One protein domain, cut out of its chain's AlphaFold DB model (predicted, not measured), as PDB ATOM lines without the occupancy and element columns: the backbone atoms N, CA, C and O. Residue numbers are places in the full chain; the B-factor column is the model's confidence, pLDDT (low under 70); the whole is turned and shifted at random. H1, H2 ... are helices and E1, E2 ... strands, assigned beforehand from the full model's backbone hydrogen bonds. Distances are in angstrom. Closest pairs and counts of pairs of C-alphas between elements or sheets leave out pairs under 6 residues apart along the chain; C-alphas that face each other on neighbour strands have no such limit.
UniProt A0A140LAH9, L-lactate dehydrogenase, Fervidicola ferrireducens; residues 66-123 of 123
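This is residues 66 to 123 of the 123 residues of the protein "L-lactate dehydrogenase" of Fervidicola ferrireducens (UniProt A0A140LAH9). This is an elongated, loosely built piece in which a small hairpin of two short strands, E1 and E2, stands at one end and the chain then runs out to the very short helix H1 near the other end and comes back as the longer helix H2. The last stretch, residues 115 to 123, turns back at the end of H2 and then slants away from that helix toward the chain's last residue, Asp 123, while residues 66 to 71 lead into the hairpin from beyond it. The printed part has 58 residues with two named strands and two named helices, in the order E1, E2, H1, H2; the sheet has the order E1 - E2 and is antiparallel. The class is mixed, helices and strands, with 24 residues, under half, in named elements. The whole is loose, with a radius of gyration of the C-alphas of 13.8 A, and spans 44 by 24 by 15 A.

Strand E1 is residues 72 to 74, beginning at C-alpha 72 at (-1.288, -31.546, -65.367), and is 6.5 A long. Strand E2 is residues 77 to 79, 6.3 A long. Helix H2, residues 101 to 114, is the longest, 19.7 A from C-alpha 101 at (-22.340, -22.349, -83.912) to C-alpha 114 at (-11.836, -37.158, -76.151). Helix H1 is residues 91 to 94, 5.3 A long.

E1 and E2 form a hairpin of antiparallel neighbour strands, with 142 degrees between their directions. C-alphas 73 and 78 face each other at 4.5 A. N 79 and O 72 are within hydrogen-bond range at 2.8 A, and so are N 77 and O 74 at 2.9 A. H2 is apart from both E1 and E2, and H1 is apart from E1. H1 and H2 only just touch, with 3 pairs of C-alphas within 8 A; H2 does so with residues 101 to 104 alone, and the closest C-alphas, those of Ser 91 and Glu 101, are 5.3 A apart. In H2 every O i to N i+4 pair is within hydrogen-bond range; H1 is too short for such a pair, and its one O i to N i+3 pair is not within range.

The two C-alphas farthest apart, those of Lys 66 and Tyr 93, are 45.3 A apart. The printed part has no cut and ends at residue 123, the chain's last. The link from E2 to H1, 11 residues, is long; the link from H1 to H2, 6 residues, is short, and that from E1 to E2, 2 residues, is tight. The mean pLDDT of the printed part is 93.8, and residue 123 alone is under 70.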
ATOM      1  N   LYS A  66      13.009 -40.005 -71.105       94.56
ATOM      2  CA  LYS A  66      12.577 -40.890 -72.201       94.56
ATOM      3  C   LYS A  66      11.069 -40.800 -72.432       94.56
ATOM      4  O   LYS A  66      10.647 -40.616 -73.564       94.56
ATOM      5  N   ASP A  67      10.303 -40.830 -71.341       95.69
ATOM      6  CA  ASP A  67       8.839 -40.809 -71.338       95.69
ATOM      7  C   ASP A  67       8.345 -39.620 -70.492       95.69
ATOM      8  O   ASP A  67       8.059 -39.780 -69.304       95.69
ATOM      9  N   PRO A  68       8.340 -38.388 -71.038       94.69
ATOM     10  CA  PRO A  68       7.910 -37.217 -70.284       94.69
ATOM     11  C   PRO A  68       6.414 -37.297 -69.956       94.69
ATOM     12  O   PRO A  68       5.582 -37.442 -70.853       94.69
ATOM     13  N   ASP A  69       6.066 -37.139 -68.677       97.00
ATOM     14  CA  ASP A  69       4.680 -36.925 -68.266       97.00
ATOM     15  C   ASP A  69       4.290 -35.477 -68.579       97.00
ATOM     16  O   ASP A  69       4.808 -34.530 -67.985       97.00
ATOM     17  N   ILE A  70       3.402 -35.317 -69.557       97.25
ATOM     18  CA  ILE A  70       2.855 -34.017 -69.949       97.25
ATOM     19  C   ILE A  70       1.503 -33.738 -69.287       97.25
ATOM     20  O   ILE A  70       0.894 -32.717 -69.587       97.25
ATOM     21  N   SER A  71       1.017 -34.615 -68.406       98.31
ATOM     22  CA  SER A  71      -0.230 -34.395 -67.684       98.31
ATOM     23  C   SER A  71      -0.105 -33.247 -66.681       98.31
ATOM     24  O   SER A  71       0.978 -32.874 -66.231       98.31
ATOM     25  N   THR A  72      -1.237 -32.636 -66.347       98.38
ATOM     26  CA  THR A  72      -1.288 -31.546 -65.367       98.38
ATOM     27  C   THR A  72      -2.593 -31.593 -64.583       98.38
ATOM     28  O   THR A  72      -3.545 -32.257 -64.996       98.38
ATOM     29  N   GLU A  73      -2.655 -30.894 -63.453       98.06
ATOM     30  CA  GLU A  73      -3.888 -30.695 -62.700       98.06
ATOM     31  C   GLU A  73      -4.280 -29.218 -62.748       98.06
ATOM     32  O   GLU A  73      -3.518 -28.347 -62.333       98.06
ATOM     33  N   LEU A  74      -5.478 -28.939 -63.260       96.62
ATOM     34  CA  LEU A  74      -6.063 -27.601 -63.295       96.62
ATOM     35  C   LEU A  74      -7.488 -27.674 -62.751       96.62
ATOM     36  O   LEU A  74      -8.261 -28.547 -63.139       96.62
ATOM     37  N   PHE A  75      -7.843 -26.763 -61.839       94.50
ATOM     38  CA  PHE A  75      -9.180 -26.691 -61.225       94.50
ATOM     39  C   PHE A  75      -9.644 -28.003 -60.552       94.50
ATOM     40  O   PHE A  75     -10.822 -28.357 -60.609       94.50
ATOM     41  N   GLY A  76      -8.718 -28.764 -59.954       96.50
ATOM     42  CA  GLY A  76      -9.016 -30.071 -59.352       96.50
ATOM     43  C   GLY A  76      -9.323 -31.176 -60.372       96.50
ATOM     44  O   GLY A  76      -9.946 -32.186 -60.037       96.50
ATOM     45  N   LYS A  77      -8.958 -30.980 -61.647       95.94
ATOM     46  CA  LYS A  77      -9.125 -31.956 -62.729       95.94
ATOM     47  C   LYS A  77      -7.767 -32.331 -63.306       95.94
ATOM     48  O   LYS A  77      -7.010 -31.466 -63.739       95.94
ATOM     49  N   LYS A  78      -7.499 -33.637 -63.376       98.00
ATOM     50  CA  LYS A  78      -6.347 -34.171 -64.103       98.00
ATOM     51  C   LYS A  78      -6.600 -34.089 -65.610       98.00
ATOM     52  O   LYS A  78      -7.606 -34.611 -66.087       98.00
ATOM     53  N   LEU A  79      -5.680 -33.463 -66.337       98.50
ATOM     54  CA  LEU A  79      -5.678 -33.325 -67.792       98.50
ATOM     55  C   LEU A  79      -4.532 -34.138 -68.391       98.50
ATOM     56  O   LEU A  79      -3.458 -34.221 -67.799       98.50
ATOM     57  N   SER A  80      -4.735 -34.696 -69.581       98.44
ATOM     58  CA  SER A  80      -3.701 -35.431 -70.323       98.44
ATOM     59  C   SER A  80      -2.556 -34.531 -70.801       98.44
ATOM     60  O   SER A  80      -1.456 -35.026 -71.019       98.44
ATOM     61  N   MET A  81      -2.818 -33.231 -70.969       97.94
ATOM     62  CA  MET A  81      -1.867 -32.215 -71.423       97.94
ATOM     63  C   MET A  81      -2.329 -30.805 -71.008       97.94
ATOM     64  O   MET A  81      -3.535 -30.582 -70.871       97.94
ATOM     65  N   PRO A  82      -1.426 -29.816 -70.868       96.94
ATOM     66  CA  PRO A  82      -1.771 -28.434 -70.522       96.94
ATOM     67  C   PRO A  82      -2.266 -27.635 -71.747       96.94
ATOM     68  O   PRO A  82      -1.802 -26.527 -72.005       96.94
ATOM     69  N   ILE A  83      -3.174 -28.207 -72.544       97.12
ATOM     70  CA  ILE A  83      -3.705 -27.592 -73.772       97.12
ATOM     71  C   ILE A  83      -5.222 -27.602 -73.697       97.12
ATOM     72  O   ILE A  83      -5.815 -28.672 -73.647       97.12
ATOM     73  N   LEU A  84      -5.847 -26.428 -73.693       96.50
ATOM     74  CA  LEU A  84      -7.298 -26.270 -73.619       96.50
ATOM     75  C   LEU A  84      -7.801 -25.620 -74.909       96.50
ATOM     76  O   LEU A  84      -7.109 -24.782 -75.493       96.50
ATOM     77  N   ALA A  85      -9.003 -25.987 -75.356       96.12
ATOM     78  CA  ALA A  85      -9.625 -25.298 -76.481       96.12
ATOM     79  C   ALA A  85     -10.195 -23.951 -76.012       96.12
ATOM     80  O   ALA A  85     -10.965 -23.908 -75.053       96.12
ATOM     81  N   ALA A  86      -9.794 -22.866 -76.680       94.00
ATOM     82  CA  ALA A  86     -10.245 -21.515 -76.368       94.00
ATOM     83  C   ALA A  86     -11.749 -21.336 -76.668       94.00
ATOM     84  O   ALA A  86     -12.251 -21.965 -77.603       94.00
ATOM     85  N   PRO A  87     -12.454 -20.456 -75.934       92.81
ATOM     86  CA  PRO A  87     -13.847 -20.137 -76.218       92.81
ATOM     87  C   PRO A  87     -13.918 -19.275 -77.484       92.81
ATOM     88  O   PRO A  87     -13.551 -18.102 -77.471       92.81
ATOM     89  N   ILE A  88     -14.340 -19.879 -78.593       90.44
ATOM     90  CA  ILE A  88     -14.502 -19.216 -79.893       90.44
ATOM     91  C   ILE A  88     -15.996 -19.181 -80.223       90.44
ATOM     92  O   ILE A  88     -16.656 -20.215 -80.132       90.44
ATOM     93  N   THR A  89     -16.499 -18.011 -80.618       88.81
ATOM     94  CA  THR A  89     -17.906 -17.769 -80.984       88.81
ATOM     95  C   THR A  89     -18.025 -17.104 -82.354       88.81
ATOM     96  O   THR A  89     -17.028 -16.706 -82.977       88.81
ATOM     97  N   GLY A  90     -19.260 -16.974 -82.836       89.00
ATOM     98  CA  GLY A  90     -19.565 -16.270 -84.073       89.00
ATOM     99  C   GLY A  90     -19.128 -17.039 -85.311       89.00
ATOM    100  O   GLY A  90     -18.584 -16.443 -86.242       89.00
ATOM    101  N   SER A  91     -19.329 -18.360 -85.341       89.88
ATOM    102  CA  SER A  91     -18.955 -19.186 -86.501       89.88
ATOM    103  C   SER A  91     -19.660 -18.730 -87.782       89.88
ATOM    104  O   SER A  91     -19.080 -18.787 -88.870       89.88
ATOM    105  N   ASP A  92     -20.874 -18.199 -87.653       86.75
ATOM    106  CA  ASP A  92     -21.692 -17.752 -88.779       86.75
ATOM    107  C   ASP A  92     -21.042 -16.602 -89.557       86.75
ATOM    108  O   ASP A  92     -20.998 -16.633 -90.787       86.75
ATOM    109  N   TYR A  93     -20.459 -15.623 -88.859       86.56
ATOM    110  CA  TYR A  93     -19.866 -14.438 -89.488       86.56
ATOM    111  C   TYR A  93     -18.332 -14.418 -89.469       86.56
ATOM    112  O   TYR A  93     -17.733 -13.822 -90.359       86.56
ATOM    113  N   ASN A  94     -17.668 -15.086 -88.518       89.19
ATOM    114  CA  ASN A  94     -16.204 -15.150 -88.472       89.19
ATOM    115  C   ASN A  94     -15.634 -16.309 -89.297       89.19
ATOM    116  O   ASN A  94     -14.518 -16.199 -89.797       89.19
ATOM    117  N   MET A  95     -16.377 -17.415 -89.442       89.75
ATOM    118  CA  MET A  95     -15.905 -18.652 -90.090       89.75
ATOM    119  C   MET A  95     -16.647 -18.981 -91.396       89.75
ATOM    120  O   MET A  95     -16.385 -20.024 -91.996       89.75
ATOM    121  N   GLY A  96     -17.546 -18.100 -91.844       87.25
ATOM    122  CA  GLY A  96     -18.299 -18.239 -93.092       87.25
ATOM    123  C   GLY A  96     -19.528 -19.143 -93.022       87.25
ATOM    124  O   GLY A  96     -20.018 -19.560 -94.068       87.25
ATOM    125  N   GLY A  97     -20.003 -19.488 -91.819       89.12
ATOM    126  CA  GLY A  97     -21.281 -20.186 -91.618       89.12
ATOM    127  C   GLY A  97     -21.366 -21.609 -92.170       89.12
ATOM    128  O   GLY A  97     -22.432 -22.213 -92.160       89.12
ATOM    129  N   ALA A  98     -20.252 -22.191 -92.625       91.31
ATOM    130  CA  ALA A  98     -20.216 -23.569 -93.122       91.31
ATOM    131  C   ALA A  98     -20.439 -24.627 -92.022       91.31
ATOM    132  O   ALA A  98     -20.650 -25.802 -92.332       91.31
ATOM    133  N   VAL A  99     -20.326 -24.227 -90.754       90.19
ATOM    134  CA  VAL A  99     -20.656 -25.029 -89.572       90.19
ATOM    135  C   VAL A  99     -21.460 -24.127 -88.628       90.19
ATOM    136  O   VAL A  99     -20.927 -23.082 -88.243       90.19
ATOM    137  N   PRO A 100     -22.700 -24.502 -88.264       91.56
ATOM    138  CA  PRO A 100     -23.493 -23.764 -87.286       91.56
ATOM    139  C   PRO A 100     -22.798 -23.693 -85.924       91.56
ATOM    140  O   PRO A 100     -22.110 -24.634 -85.522       91.56
ATOM    141  N   GLU A 101     -23.030 -22.612 -85.183       92.12
ATOM    142  CA  GLU A 101     -22.340 -22.349 -83.912       92.12
ATOM    143  C   GLU A 101     -22.545 -23.454 -82.873       92.12
ATOM    144  O   GLU A 101     -21.586 -23.941 -82.274       92.12
ATOM    145  N   GLU A 102     -23.781 -23.936 -82.729       92.69
ATOM    146  CA  GLU A 102     -24.101 -25.042 -81.825       92.69
ATOM    147  C   GLU A 102     -23.306 -26.313 -82.173       92.69
ATOM    148  O   GLU A 102     -22.805 -27.017 -81.291       92.69
ATOM    149  N   GLU A 103     -23.172 -26.616 -83.464       93.75
ATOM    150  CA  GLU A 103     -22.428 -27.783 -83.932       93.75
ATOM    151  C   GLU A 103     -20.926 -27.602 -83.687       93.75
ATOM    152  O   GLU A 103     -20.271 -28.513 -83.174       93.75
ATOM    153  N   PHE A 104     -20.391 -26.414 -83.973       92.88
ATOM    154  CA  PHE A 104     -18.998 -26.073 -83.704       92.88
ATOM    155  C   PHE A 104     -18.655 -26.228 -82.215       92.88
ATOM    156  O   PHE A 104     -17.686 -26.913 -81.874       92.88
ATOM    157  N   ILE A 105     -19.485 -25.686 -81.319       94.56
ATOM    158  CA  ILE A 105     -19.298 -25.812 -79.869       94.56
ATOM    159  C   ILE A 105     -19.337 -27.288 -79.453       94.56
ATOM    160  O   ILE A 105     -18.431 -27.755 -78.756       94.56
ATOM    161  N   LYS A 106     -20.320 -28.068 -79.928       95.38
ATOM    162  CA  LYS A 106     -20.387 -29.516 -79.652       95.38
ATOM    163  C   LYS A 106     -19.112 -30.237 -80.092       95.38
ATOM    164  O   LYS A 106     -18.601 -31.072 -79.339       95.38
ATOM    165  N   MET A 107     -18.572 -29.917 -81.270       95.00
ATOM    166  CA  MET A 107     -17.323 -30.502 -81.774       95.00
ATOM    167  C   MET A 107     -16.123 -30.143 -80.888       95.00
ATOM    168  O   MET A 107     -15.349 -31.030 -80.526       95.00
ATOM    169  N   VAL A 108     -15.977 -28.874 -80.495       95.69
ATOM    170  CA  VAL A 108     -14.871 -28.404 -79.642       95.69
ATOM    171  C   VAL A 108     -14.905 -29.067 -78.263       95.69
ATOM    172  O   VAL A 108     -13.881 -29.578 -77.798       95.69
ATOM    173  N   ILE A 109     -16.072 -29.116 -77.618       96.88
ATOM    174  CA  ILE A 109     -16.227 -29.701 -76.278       96.88
ATOM    175  C   ILE A 109     -15.996 -31.215 -76.307       96.88
ATOM    176  O   ILE A 109     -15.217 -31.745 -75.508       96.88
ATOM    177  N   SER A 110     -16.637 -31.923 -77.240       97.62
ATOM    178  CA  SER A 110     -16.498 -33.381 -77.350       97.62
ATOM    179  C   SER A 110     -15.081 -33.800 -77.751       97.62
ATOM    180  O   SER A 110     -14.542 -34.737 -77.162       97.62
ATOM    181  N   GLY A 111     -14.445 -33.073 -78.675       97.12
ATOM    182  CA  GLY A 111     -13.057 -33.300 -79.080       97.12
ATOM    183  C   GLY A 111     -12.068 -33.071 -77.939       97.12
ATOM    184  O   GLY A 111     -11.189 -33.901 -77.714       97.12
ATOM    185  N   SER A 112     -12.252 -31.999 -77.162       97.75
ATOM    186  CA  SER A 112     -11.413 -31.718 -75.988       97.75
ATOM    187  C   SER A 112     -11.526 -32.827 -74.943       97.75
ATOM    188  O   SER A 112     -10.512 -33.358 -74.489       97.75
ATOM    189  N   LYS A 113     -12.756 -33.264 -74.637       97.31
ATOM    190  CA  LYS A 113     -12.997 -34.397 -73.734       97.31
ATOM    191  C   LYS A 113     -12.333 -35.679 -74.243       97.31
ATOM    192  O   LYS A 113     -11.700 -36.379 -73.459       97.31
ATOM    193  N   ALA A 114     -12.452 -35.980 -75.538       98.06
ATOM    194  CA  ALA A 114     -11.836 -37.158 -76.151       98.06
ATOM    195  C   ALA A 114     -10.298 -37.115 -76.107       98.06
ATOM    196  O   ALA A 114      -9.663 -38.151 -75.933       98.06
ATOM    197  N   ALA A 115      -9.702 -35.923 -76.205       97.62
ATOM    198  CA  ALA A 115      -8.263 -35.716 -76.053       97.62
ATOM    199  C   ALA A 115      -7.780 -35.789 -74.588       97.62
ATOM    200  O   ALA A 115      -6.574 -35.766 -74.343       97.62
ATOM    201  N   GLY A 116      -8.690 -35.883 -73.612       97.88
ATOM    202  CA  GLY A 116      -8.366 -35.884 -72.183       97.88
ATOM    203  C   GLY A 116      -8.102 -34.490 -71.610       97.88
ATOM    204  O   GLY A 116      -7.395 -34.366 -70.612       97.88
ATOM    205  N   THR A 117      -8.651 -33.446 -72.235       97.81
ATOM    206  CA  THR A 117      -8.529 -32.052 -71.792       97.81
ATOM    207  C   THR A 117      -9.895 -31.357 -71.686       97.81
ATOM    208  O   THR A 117     -10.948 -31.987 -71.814       97.81
ATOM    209  N   LEU A 118      -9.891 -30.054 -71.412       96.75
ATOM    210  CA  LEU A 118     -11.073 -29.210 -71.276       96.75
ATOM    211  C   LEU A 118     -11.282 -28.355 -72.527       96.75
ATOM    212  O   LEU A 118     -10.346 -27.746 -73.051       96.75
ATOM    213  N   GLY A 119     -12.533 -28.300 -72.977       95.75
ATOM    214  CA  GLY A 119     -12.982 -27.344 -73.979       95.75
ATOM    215  C   GLY A 119     -13.726 -26.201 -73.305       95.75
ATOM    216  O   GLY A 119     -14.471 -26.433 -72.354       95.75
ATOM    217  N   MET A 120     -13.517 -24.985 -73.795       93.88
ATOM    218  CA  MET A 120     -14.258 -23.800 -73.375       93.88
ATOM    219  C   MET A 120     -15.221 -23.393 -74.493       93.88
ATOM    220  O   MET A 120     -14.873 -23.473 -75.670       93.88
ATOM    221  N   CYS A 121     -16.421 -22.953 -74.131       91.69
ATOM    222  CA  CYS A 121     -17.370 -22.320 -75.042       91.69
ATOM    223  C   CYS A 121     -17.559 -20.859 -74.626       91.69
ATOM    224  O   CYS A 121     -17.372 -20.530 -73.452       91.69
ATOM    225  N   GLY A 122     -17.859 -19.987 -75.588       80.81
ATOM    226  CA  GLY A 122     -18.337 -18.647 -75.254       80.81
ATOM    227  C   GLY A 122     -19.803 -18.669 -74.822       80.81
ATOM    228  O   GLY A 122     -20.430 -19.731 -74.838       80.81
ATOM    229  N   ASP A 123     -20.283 -17.498 -74.405       69.12
ATOM    230  CA  ASP A 123     -21.706 -17.199 -74.178       69.12
ATOM    231  C   ASP A 123     -22.435 -17.030 -75.519       69.12
ATOM    232  O   ASP A 123     -21.825 -16.404 -76.424       69.12
TER     233      ASP A 123